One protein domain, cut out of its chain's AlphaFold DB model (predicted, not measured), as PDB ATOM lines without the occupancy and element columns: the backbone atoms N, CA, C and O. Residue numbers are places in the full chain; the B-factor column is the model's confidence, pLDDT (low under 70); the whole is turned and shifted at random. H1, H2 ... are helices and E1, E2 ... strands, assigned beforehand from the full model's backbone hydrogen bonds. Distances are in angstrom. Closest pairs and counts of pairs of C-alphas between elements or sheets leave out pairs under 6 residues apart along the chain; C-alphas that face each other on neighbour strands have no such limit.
ATOM      1  N   ARG A   2     -15.488  56.856 -86.093       76.06
ATOM      2  CA  ARG A   2     -14.749  56.480 -87.307       76.06
ATOM      3  C   ARG A   2     -13.893  57.671 -87.735       76.06
ATOM      4  O   ARG A   2     -14.400  58.791 -87.726       76.06
ATOM      5  N   LEU A   3     -12.624  57.427 -88.055       80.44
ATOM      6  CA  LEU A   3     -11.720  58.415 -88.639       80.44
ATOM      7  C   LEU A   3     -11.753  58.240 -90.156       80.44
ATOM      8  O   LEU A   3     -11.583  57.128 -90.648       80.44
ATOM      9  N   TYR A   4     -11.987  59.326 -90.884       86.25
ATOM     10  CA  TYR A   4     -11.977  59.319 -92.342       86.25
ATOM     11  C   TYR A   4     -10.850  60.219 -92.834       86.25
ATOM     12  O   TYR A   4     -10.737  61.365 -92.401       86.25
ATOM     13  N   ALA A   5     -10.049  59.705 -93.761       85.19
ATOM     14  CA  ALA A   5      -9.009  60.448 -94.452       85.19
ATOM     15  C   ALA A   5      -9.270  60.403 -95.960       85.19
ATOM     16  O   ALA A   5      -9.824  59.433 -96.480       85.19
ATOM     17  N   ARG A   6      -8.876  61.462 -96.675       87.88
ATOM     18  CA  ARG A   6      -8.949  61.516 -98.138       87.88
ATOM     19  C   ARG A   6      -7.544  61.647 -98.703       87.88
ATOM     20  O   ARG A   6      -6.910  62.684 -98.540       87.88
ATOM     21  N   LEU A   7      -7.098  60.613 -99.404       87.38
ATOM     22  CA  LEU A   7      -5.808  60.603-100.088       87.38
ATOM     23  C   LEU A   7      -5.944  61.217-101.489       87.38
ATOM     24  O   LEU A   7      -6.923  60.970-102.198       87.38
ATOM     25  N   ARG A   8      -4.958  62.021-101.893       90.75
ATOM     26  CA  ARG A   8      -4.760  62.459-103.283       90.75
ATOM     27  C   ARG A   8      -3.462  61.827-103.790       90.75
ATOM     28  O   ARG A   8      -2.401  62.395-103.540       90.75
ATOM     29  N   PRO A   9      -3.521  60.646-104.429       91.06
ATOM     30  CA  PRO A   9      -2.317  59.969-104.884       91.06
ATOM     31  C   PRO A   9      -1.640  60.777-105.994       91.06
ATOM     32  O   PRO A   9      -2.305  61.358-106.854       91.06
ATOM     33  N   ASN A  10      -0.310  60.814-105.972       92.50
ATOM     34  CA  ASN A  10       0.470  61.300-107.103       92.50
ATOM     35  C   ASN A  10       0.645  60.178-108.143       92.50
ATOM     36  O   ASN A  10       0.327  59.017-107.887       92.50
ATOM     37  N   ILE A  11       1.195  60.517-109.311       93.62
ATOM     38  CA  ILE A  11       1.396  59.550-110.405       93.62
ATOM     39  C   ILE A  11       2.268  58.364-109.958       93.62
ATOM     40  O   ILE A  11       1.972  57.231-110.316       93.62
ATOM     41  N   LYS A  12       3.296  58.601-109.133       95.31
ATOM     42  CA  LYS A  12       4.181  57.535-108.636       95.31
ATOM     43  C   LYS A  12       3.426  56.509-107.793       95.31
ATOM     44  O   LYS A  12       3.567  55.318-108.026       95.31
ATOM     45  N   LEU A  13       2.588  56.968-106.866       94.12
ATOM     46  CA  LEU A  13       1.769  56.094-106.031       94.12
ATOM     47  C   LEU A  13       0.712  55.351-106.858       94.12
ATOM     48  O   LEU A  13       0.416  54.196-106.577       94.12
ATOM     49  N   MET A  14       0.162  55.991-107.893       92.19
ATOM     50  CA  MET A  14      -0.756  55.324-108.819       92.19
ATOM     51  C   MET A  14      -0.072  54.194-109.598       92.19
ATOM     52  O   MET A  14      -0.660  53.125-109.734       92.19
ATOM     53  N   LEU A  15       1.149  54.420-110.094       93.88
ATOM     54  CA  LEU A  15       1.930  53.408-110.809       93.88
ATOM     55  C   LEU A  15       2.351  52.265-109.885       93.88
ATOM     56  O   LEU A  15       2.067  51.117-110.203       93.88
ATOM     57  N   ALA A  16       2.908  52.580-108.712       95.06
ATOM     58  CA  ALA A  16       3.275  51.581-107.712       95.06
ATOM     59  C   ALA A  16       2.077  50.684-107.369       95.06
ATOM     60  O   ALA A  16       2.167  49.464-107.454       95.06
ATOM     61  N   ASN A  17       0.907  51.278-107.109       93.94
ATOM     62  CA  ASN A  17      -0.305  50.522-106.806       93.94
ATOM     63  C   ASN A  17      -0.751  49.612-107.967       93.94
ATOM     64  O   ASN A  17      -1.208  48.493-107.722       93.94
ATOM     65  N   ALA A  18      -0.595  50.066-109.217       91.38
ATOM     66  CA  ALA A  18      -0.889  49.280-110.417       91.38
ATOM     67  C   ALA A  18       0.102  48.119-110.626       91.38
ATOM     68  O   ALA A  18      -0.305  47.043-111.056       91.38
ATOM     69  N   GLU A  19       1.371  48.318-110.273       94.62
ATOM     70  CA  GLU A  19       2.423  47.288-110.242       94.62
ATOM     71  C   GLU A  19       2.306  46.366-109.019       94.62
ATOM     72  O   GLU A  19       2.957  45.328-108.932       94.62
ATOM     73  N   GLY A  20       1.421  46.716-108.087       93.94
ATOM     74  CA  GLY A  20       1.120  45.945-106.898       93.94
ATOM     75  C   GLY A  20       2.028  46.211-105.701       93.94
ATOM     76  O   GLY A  20       2.009  45.397-104.782       93.94
ATOM     77  N   GLN A  21       2.734  47.341-105.714       95.06
ATOM     78  CA  GLN A  21       3.561  47.895-104.642       95.06
ATOM     79  C   GLN A  21       2.855  49.061-103.930       95.06
ATOM     80  O   GLN A  21       2.039  49.768-104.529       95.06
ATOM     81  N   LEU A  22       3.193  49.315-102.667       95.06
ATOM     82  CA  LEU A  22       2.589  50.349-101.818       95.06
ATOM     83  C   LEU A  22       1.057  50.268-101.841       95.06
ATOM     84  O   LEU A  22       0.346  51.195-102.245       95.06
ATOM     85  N   VAL A  23       0.536  49.113-101.450       94.62
ATOM     86  CA  VAL A  23      -0.879  48.770-101.635       94.62
ATOM     87  C   VAL A  23      -1.717  48.836-100.365       94.62
ATOM     88  O   VAL A  23      -2.936  48.756-100.464       94.62
ATOM     89  N   PHE A  24      -1.122  49.029 -99.191       95.75
ATOM     90  CA  PHE A  24      -1.847  49.146 -97.926       95.75
ATOM     91  C   PHE A  24      -1.534  50.456 -97.216       95.75
ATOM     92  O   PHE A  24      -0.419  50.962 -97.274       95.75
ATOM     93  N   CYS A  25      -2.518  50.999 -96.501       93.50
ATOM     94  CA  CYS A  25      -2.278  52.094 -95.567       93.50
ATOM     95  C   CYS A  25      -1.804  51.554 -94.217       93.50
ATOM     96  O   CYS A  25      -2.403  50.623 -93.685       93.50
ATOM     97  N   SER A  26      -0.804  52.200 -93.625       94.25
ATOM     98  CA  SER A  26      -0.392  51.968 -92.239       94.25
ATOM     99  C   SER A  26      -0.540  53.267 -91.455       94.25
ATOM    100  O   SER A  26       0.002  54.299 -91.853       94.25
ATOM    101  N   ALA A  27      -1.322  53.228 -90.380       92.62
ATOM    102  CA  ALA A  27      -1.571  54.367 -89.507       92.62
ATOM    103  C   ALA A  27      -0.699  54.289 -88.249       92.62
ATOM    104  O   ALA A  27      -0.560  53.225 -87.648       92.62
ATOM    105  N   GLU A  28      -0.173  55.437 -87.836       90.69
ATOM    106  CA  GLU A  28       0.593  55.619 -86.607       90.69
ATOM    107  C   GLU A  28      -0.203  56.500 -85.644       90.69
ATOM    108  O   GLU A  28      -0.739  57.546 -86.028       90.69
ATOM    109  N   PHE A  29      -0.301  56.059 -84.393       88.88
ATOM    110  CA  PHE A  29      -1.055  56.739 -83.348       88.88
ATOM    111  C   PHE A  29      -0.151  56.994 -82.150       88.88
ATOM    112  O   PHE A  29       0.468  56.058 -81.646       88.88
ATOM    113  N   THR A  30      -0.138  58.225 -81.643       84.25
ATOM    114  CA  THR A  30       0.582  58.549 -80.407       84.25
ATOM    115  C   THR A  30      -0.299  58.212 -79.197       84.25
ATOM    116  O   THR A  30      -1.362  58.825 -79.026       84.25
ATOM    117  N   PRO A  31       0.088  57.260 -78.333       78.12
ATOM    118  CA  PRO A  31      -0.714  56.882 -77.166       78.12
ATOM    119  C   PRO A  31      -0.756  57.982 -76.094       78.12
ATOM    120  O   PRO A  31      -1.763  58.124 -75.405       78.12
ATOM    121  N   ASP A  32       0.290  58.805 -76.004       79.50
ATOM    122  CA  ASP A  32       0.449  59.801 -74.936       79.50
ATOM    123  C   ASP A  32      -0.364  61.087 -75.160       79.50
ATOM    124  O   ASP A  32      -0.542  61.897 -74.247       79.50
ATOM    125  N   VAL A  33      -0.879  61.296 -76.377       76.56
ATOM    126  CA  VAL A  33      -1.601  62.520 -76.736       76.56
ATOM    127  C   VAL A  33      -3.102  62.275 -76.684       76.56
ATOM    128  O   VAL A  33      -3.683  61.609 -77.538       76.56
ATOM    129  N   ASN A  34      -3.747  62.884 -75.692       80.69
ATOM    130  CA  ASN A  34      -5.179  62.766 -75.486       80.69
ATOM    131  C   ASN A  34      -5.960  63.767 -76.365       80.69
ATOM    132  O   ASN A  34      -5.956  64.976 -76.118       80.69
ATOM    133  N   PHE A  35      -6.682  63.262 -77.366       80.88
ATOM    134  CA  PHE A  35      -7.588  64.022 -78.223       80.88
ATOM    135  C   PHE A  35      -8.639  64.746 -77.391       80.88
ATOM    136  O   PHE A  35      -9.646  64.164 -76.984       80.88
ATOM    137  N   ARG A  36      -8.413  66.041 -77.153       84.00
ATOM    138  CA  ARG A  36      -9.335  66.936 -76.437       84.00
ATOM    139  C   ARG A  36      -9.824  66.372 -75.088       84.00
ATOM    140  O   ARG A  36     -10.965  66.624 -74.714       84.00
ATOM    141  N   GLY A  37      -8.996  65.597 -74.381       82.44
ATOM    142  CA  GLY A  37      -9.363  65.000 -73.088       82.44
ATOM    143  C   GLY A  37     -10.338  63.815 -73.173       82.44
ATOM    144  O   GLY A  37     -11.001  63.512 -72.191       82.44
ATOM    145  N   THR A  38     -10.459  63.160 -74.333       83.19
ATOM    146  CA  THR A  38     -11.369  62.020 -74.565       83.19
ATOM    147  C   THR A  38     -10.729  60.628 -74.436       83.19
ATOM    148  O   THR A  38     -11.367  59.649 -74.817       83.19
ATOM    149  N   GLU A  39      -9.494  60.547 -73.933       82.06
ATOM    150  CA  GLU A  39      -8.649  59.338 -73.800       82.06
ATOM    151  C   GLU A  39      -8.401  58.615 -75.134       82.06
ATOM    152  O   GLU A  39      -8.233  57.400 -75.196       82.06
ATOM    153  N   LYS A  40      -8.400  59.370 -76.236       82.25
ATOM    154  CA  LYS A  40      -8.187  58.847 -77.593       82.25
ATOM    155  C   LYS A  40      -6.911  59.415 -78.178       82.25
ATOM    156  O   LYS A  40      -6.634  60.591 -77.982       82.25
ATOM    157  N   SER A  41      -6.200  58.613 -78.954       85.75
ATOM    158  CA  SER A  41      -4.984  59.033 -79.650       85.75
ATOM    159  C   SER A  41      -5.279  59.895 -80.880       85.75
ATOM    160  O   SER A  41      -6.313  59.737 -81.539       85.75
ATOM    161  N   TYR A  42      -4.349  60.789 -81.220       85.69
ATOM    162  CA  TYR A  42      -4.312  61.438 -82.531       85.69
ATOM    163  C   TYR A  42      -3.714  60.498 -83.584       85.69
ATOM    164  O   TYR A  42      -2.877  59.656 -83.265       85.69
ATOM    165  N   LEU A  43      -4.138  60.664 -84.841       88.25
ATOM    166  CA  LEU A  43      -3.406  60.121 -85.984       88.25
ATOM    167  C   LEU A  43      -2.157  60.984 -86.187       88.25
ATOM    168  O   LEU A  43      -2.285  62.172 -86.487       88.25
ATOM    169  N   GLU A  44      -0.988  60.390 -86.003       89.19
ATOM    170  CA  GLU A  44       0.316  61.042 -86.140       89.19
ATOM    171  C   GLU A  44       0.841  60.907 -87.569       89.19
ATOM    172  O   GLU A  44       1.204  61.897 -88.205       89.19
ATOM    173  N   GLY A  45       0.784  59.686 -88.101       90.44
ATOM    174  CA  GLY A  45       1.290  59.339 -89.421       90.44
ATOM    175  C   GLY A  45       0.307  58.479 -90.203       90.44
ATOM    176  O   GLY A  45      -0.423  57.658 -89.645       90.44
ATOM    177  N   LEU A  46       0.283  58.667 -91.522       92.19
ATOM    178  CA  LEU A  46      -0.413  57.781 -92.451       92.19
ATOM    179  C   LEU A  46       0.507  57.486 -93.635       92.19
ATOM    180  O   LEU A  46       0.668  58.319 -94.530       92.19
ATOM    181  N   GLY A  47       1.105  56.301 -93.619       93.06
ATOM    182  CA  GLY A  47       1.975  55.797 -94.674       93.06
ATOM    183  C   GLY A  47       1.241  54.870 -95.639       93.06
ATOM    184  O   GLY A  47       0.166  54.348 -95.332       93.06
ATOM    185  N   VAL A  48       1.850  54.645 -96.804       94.69
ATOM    186  CA  VAL A  48       1.463  53.569 -97.723       94.69
ATOM    187  C   VAL A  48       2.634  52.594 -97.834       94.69
ATOM    188  O   VAL A  48       3.763  53.034 -98.018       94.69
ATOM    189  N   THR A  49       2.374  51.301 -97.671       94.75
ATOM    190  CA  THR A  49       3.374  50.227 -97.567       94.75
ATOM    191  C   THR A  49       2.806  48.913 -98.112       94.75
ATOM    192  O   THR A  49       1.594  48.779 -98.290       94.75
ATOM    193  N   ASP A  50       3.675  47.949 -98.397       94.81
ATOM    194  CA  ASP A  50       3.298  46.574 -98.745       94.81
ATOM    195  C   ASP A  50       3.029  45.709 -97.510       94.81
ATOM    196  O   ASP A  50       2.198  44.804 -97.555       94.81
ATOM    197  N   GLU A  51       3.665  46.043 -96.387       94.00
ATOM    198  CA  GLU A  51       3.510  45.363 -95.100       94.00
ATOM    199  C   GLU A  51       3.032  46.377 -94.050       94.00
ATOM    200  O   GLU A  51       3.835  47.117 -93.474       94.00
ATOM    201  N   PRO A  52       1.710  46.512 -93.845       94.94
ATOM    202  CA  PRO A  52       1.169  47.460 -92.883       94.94
ATOM    203  C   PRO A  52       1.332  46.951 -91.447       94.94
ATOM    204  O   PRO A  52       1.093  45.783 -91.155       94.94
ATOM    205  N   ALA A  53       1.640  47.862 -90.521       91.69
ATOM    206  CA  ALA A  53       1.592  47.576 -89.083       91.69
ATOM    207  C   ALA A  53       0.151  47.603 -88.534       91.69
ATOM    208  O   ALA A  53      -0.137  47.100 -87.449       91.69
ATOM    209  N   SER A  54      -0.769  48.217 -89.283       90.62
ATOM    210  CA  SER A  54      -2.193  48.258 -88.962       90.62
ATOM    211  C   SER A  54      -2.880  46.928 -89.279       90.62
ATOM    212  O   SER A  54      -2.647  46.317 -90.316       90.62
ATOM    213  N   VAL A  55      -3.786  46.502 -88.401       90.62
ATOM    214  CA  VAL A  55      -4.615  45.303 -88.603       90.62
ATOM    215  C   VAL A  55      -5.855  45.602 -89.447       90.62
ATOM    216  O   VAL A  55      -6.366  46.721 -89.440       90.62
ATOM    217  N   TYR A  56      -6.373  44.576 -90.132       88.38
ATOM    218  CA  TYR A  56      -7.589  44.645 -90.959       88.38
ATOM    219  C   TYR A  56      -7.545  45.712 -92.066       88.38
ATOM    220  O   TYR A  56      -8.566  46.304 -92.418       88.38
ATOM    221  N   THR A  57      -6.363  45.969 -92.622       91.19
ATOM    222  CA  THR A  57      -6.192  46.886 -93.750       91.19
ATOM    223  C   THR A  57      -6.659  46.245 -95.048       91.19
ATOM    224  O   THR A  57      -6.289  45.115 -95.365       91.19
ATOM    225  N   GLU A  58      -7.424  46.992 -95.832       91.31
ATOM    226  CA  GLU A  58      -7.825  46.584 -97.174       91.31
ATOM    227  C   GLU A  58      -6.862  47.151 -98.220       91.31
ATOM    228  O   GLU A  58      -6.272  48.221 -98.034       91.31
ATOM    229  N   ARG A  59      -6.691  46.416 -99.322       92.25
ATOM    230  CA  ARG A  59      -5.821  46.826-100.421       92.25
ATOM    231  C   ARG A  59      -6.385  48.089-101.077       92.25
ATOM    232  O   ARG A  59      -7.537  48.126-101.504       92.25
ATOM    233  N   LEU A  60      -5.561  49.125-101.184       91.06
ATOM    234  CA  LEU A  60      -5.860  50.327-101.947       91.06
ATOM    235  C   LEU A  60      -6.007  49.956-103.418       91.06
ATOM    236  O   LEU A  60      -5.105  49.370-104.014       91.06
ATOM    237  N   HIS A  61      -7.123  50.365-104.006       87.31
ATOM    238  CA  HIS A  61      -7.350  50.282-105.438       87.31
ATOM    239  C   HIS A  61      -7.775  51.650-105.950       87.31
ATOM    240  O   HIS A  61      -8.846  52.159-105.613       87.31
ATOM    241  N   PHE A  62      -6.941  52.256-106.791       84.88
ATOM    242  CA  PHE A  62      -7.316  53.484-107.478       84.88
ATOM    243  C   PHE A  62      -8.137  53.134-108.715       84.88
ATOM    244  O   PHE A  62      -7.611  52.955-109.810       84.88
ATOM    245  N   SER A  63      -9.457  53.046-108.558       72.00
ATOM    246  CA  SER A  63     -10.331  53.041-109.722       72.00
ATOM    247  C   SER A  63     -10.284  54.432-110.344       72.00
ATOM    248  O   SER A  63     -10.721  55.410-109.729       72.00
ATOM    249  N   GLN A  64      -9.799  54.538-111.580       58.34
ATOM    250  CA  GLN A  64     -10.190  55.662-112.413       58.34
ATOM    251  C   GLN A  64     -11.697  55.509-112.595       58.34
ATOM    252  O   GLN A  64     -12.150  54.752-113.452       58.34
TER     253      GLN A  64
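What this domain is: This is residues 2 to 64 of the 203 residues of a protein of Sodalis glossinidius (strain morsitans) (UniProt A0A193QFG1). With little regular structure, this is a rod made by a two-stranded hairpin, E1 and E2, with helix H1 near one end and the loop of residues 31 to 41 at the other. The unnamed residues 50 to 64 run back toward the H1 end. The 63 printed residues hold H1, E1 and E2 in that order, a mixed class with only 24 residues in named elements. The whole is loose, radius of gyration of the C-alphas 13.7 A, spanning 42 by 21 by 17 A.

Where its parts are: H1, residues 11 to 19, begins at C-alpha (1.396, 59.550, -110.405). E1, residues 24 to 30, is 20.0 A long. E2, residues 42 to 49, is 20.3 A long and ends at (3.374, 50.227, -97.567).

How they stand to each other: E1 and E2 form an antiparallel hairpin at 154 degrees; N 26 and O 47 are within hydrogen-bond range at 2.9 A. In H1 every O i to N i+4 pair is within range. H1 and E2 are apart.

The domain as a whole: The farthest C-alphas, Glu 19 and Gly 37, are 42.8 A apart. The printed part has no cut. The link E1 to E2 is long. Residue 64 is under pLDDT 70.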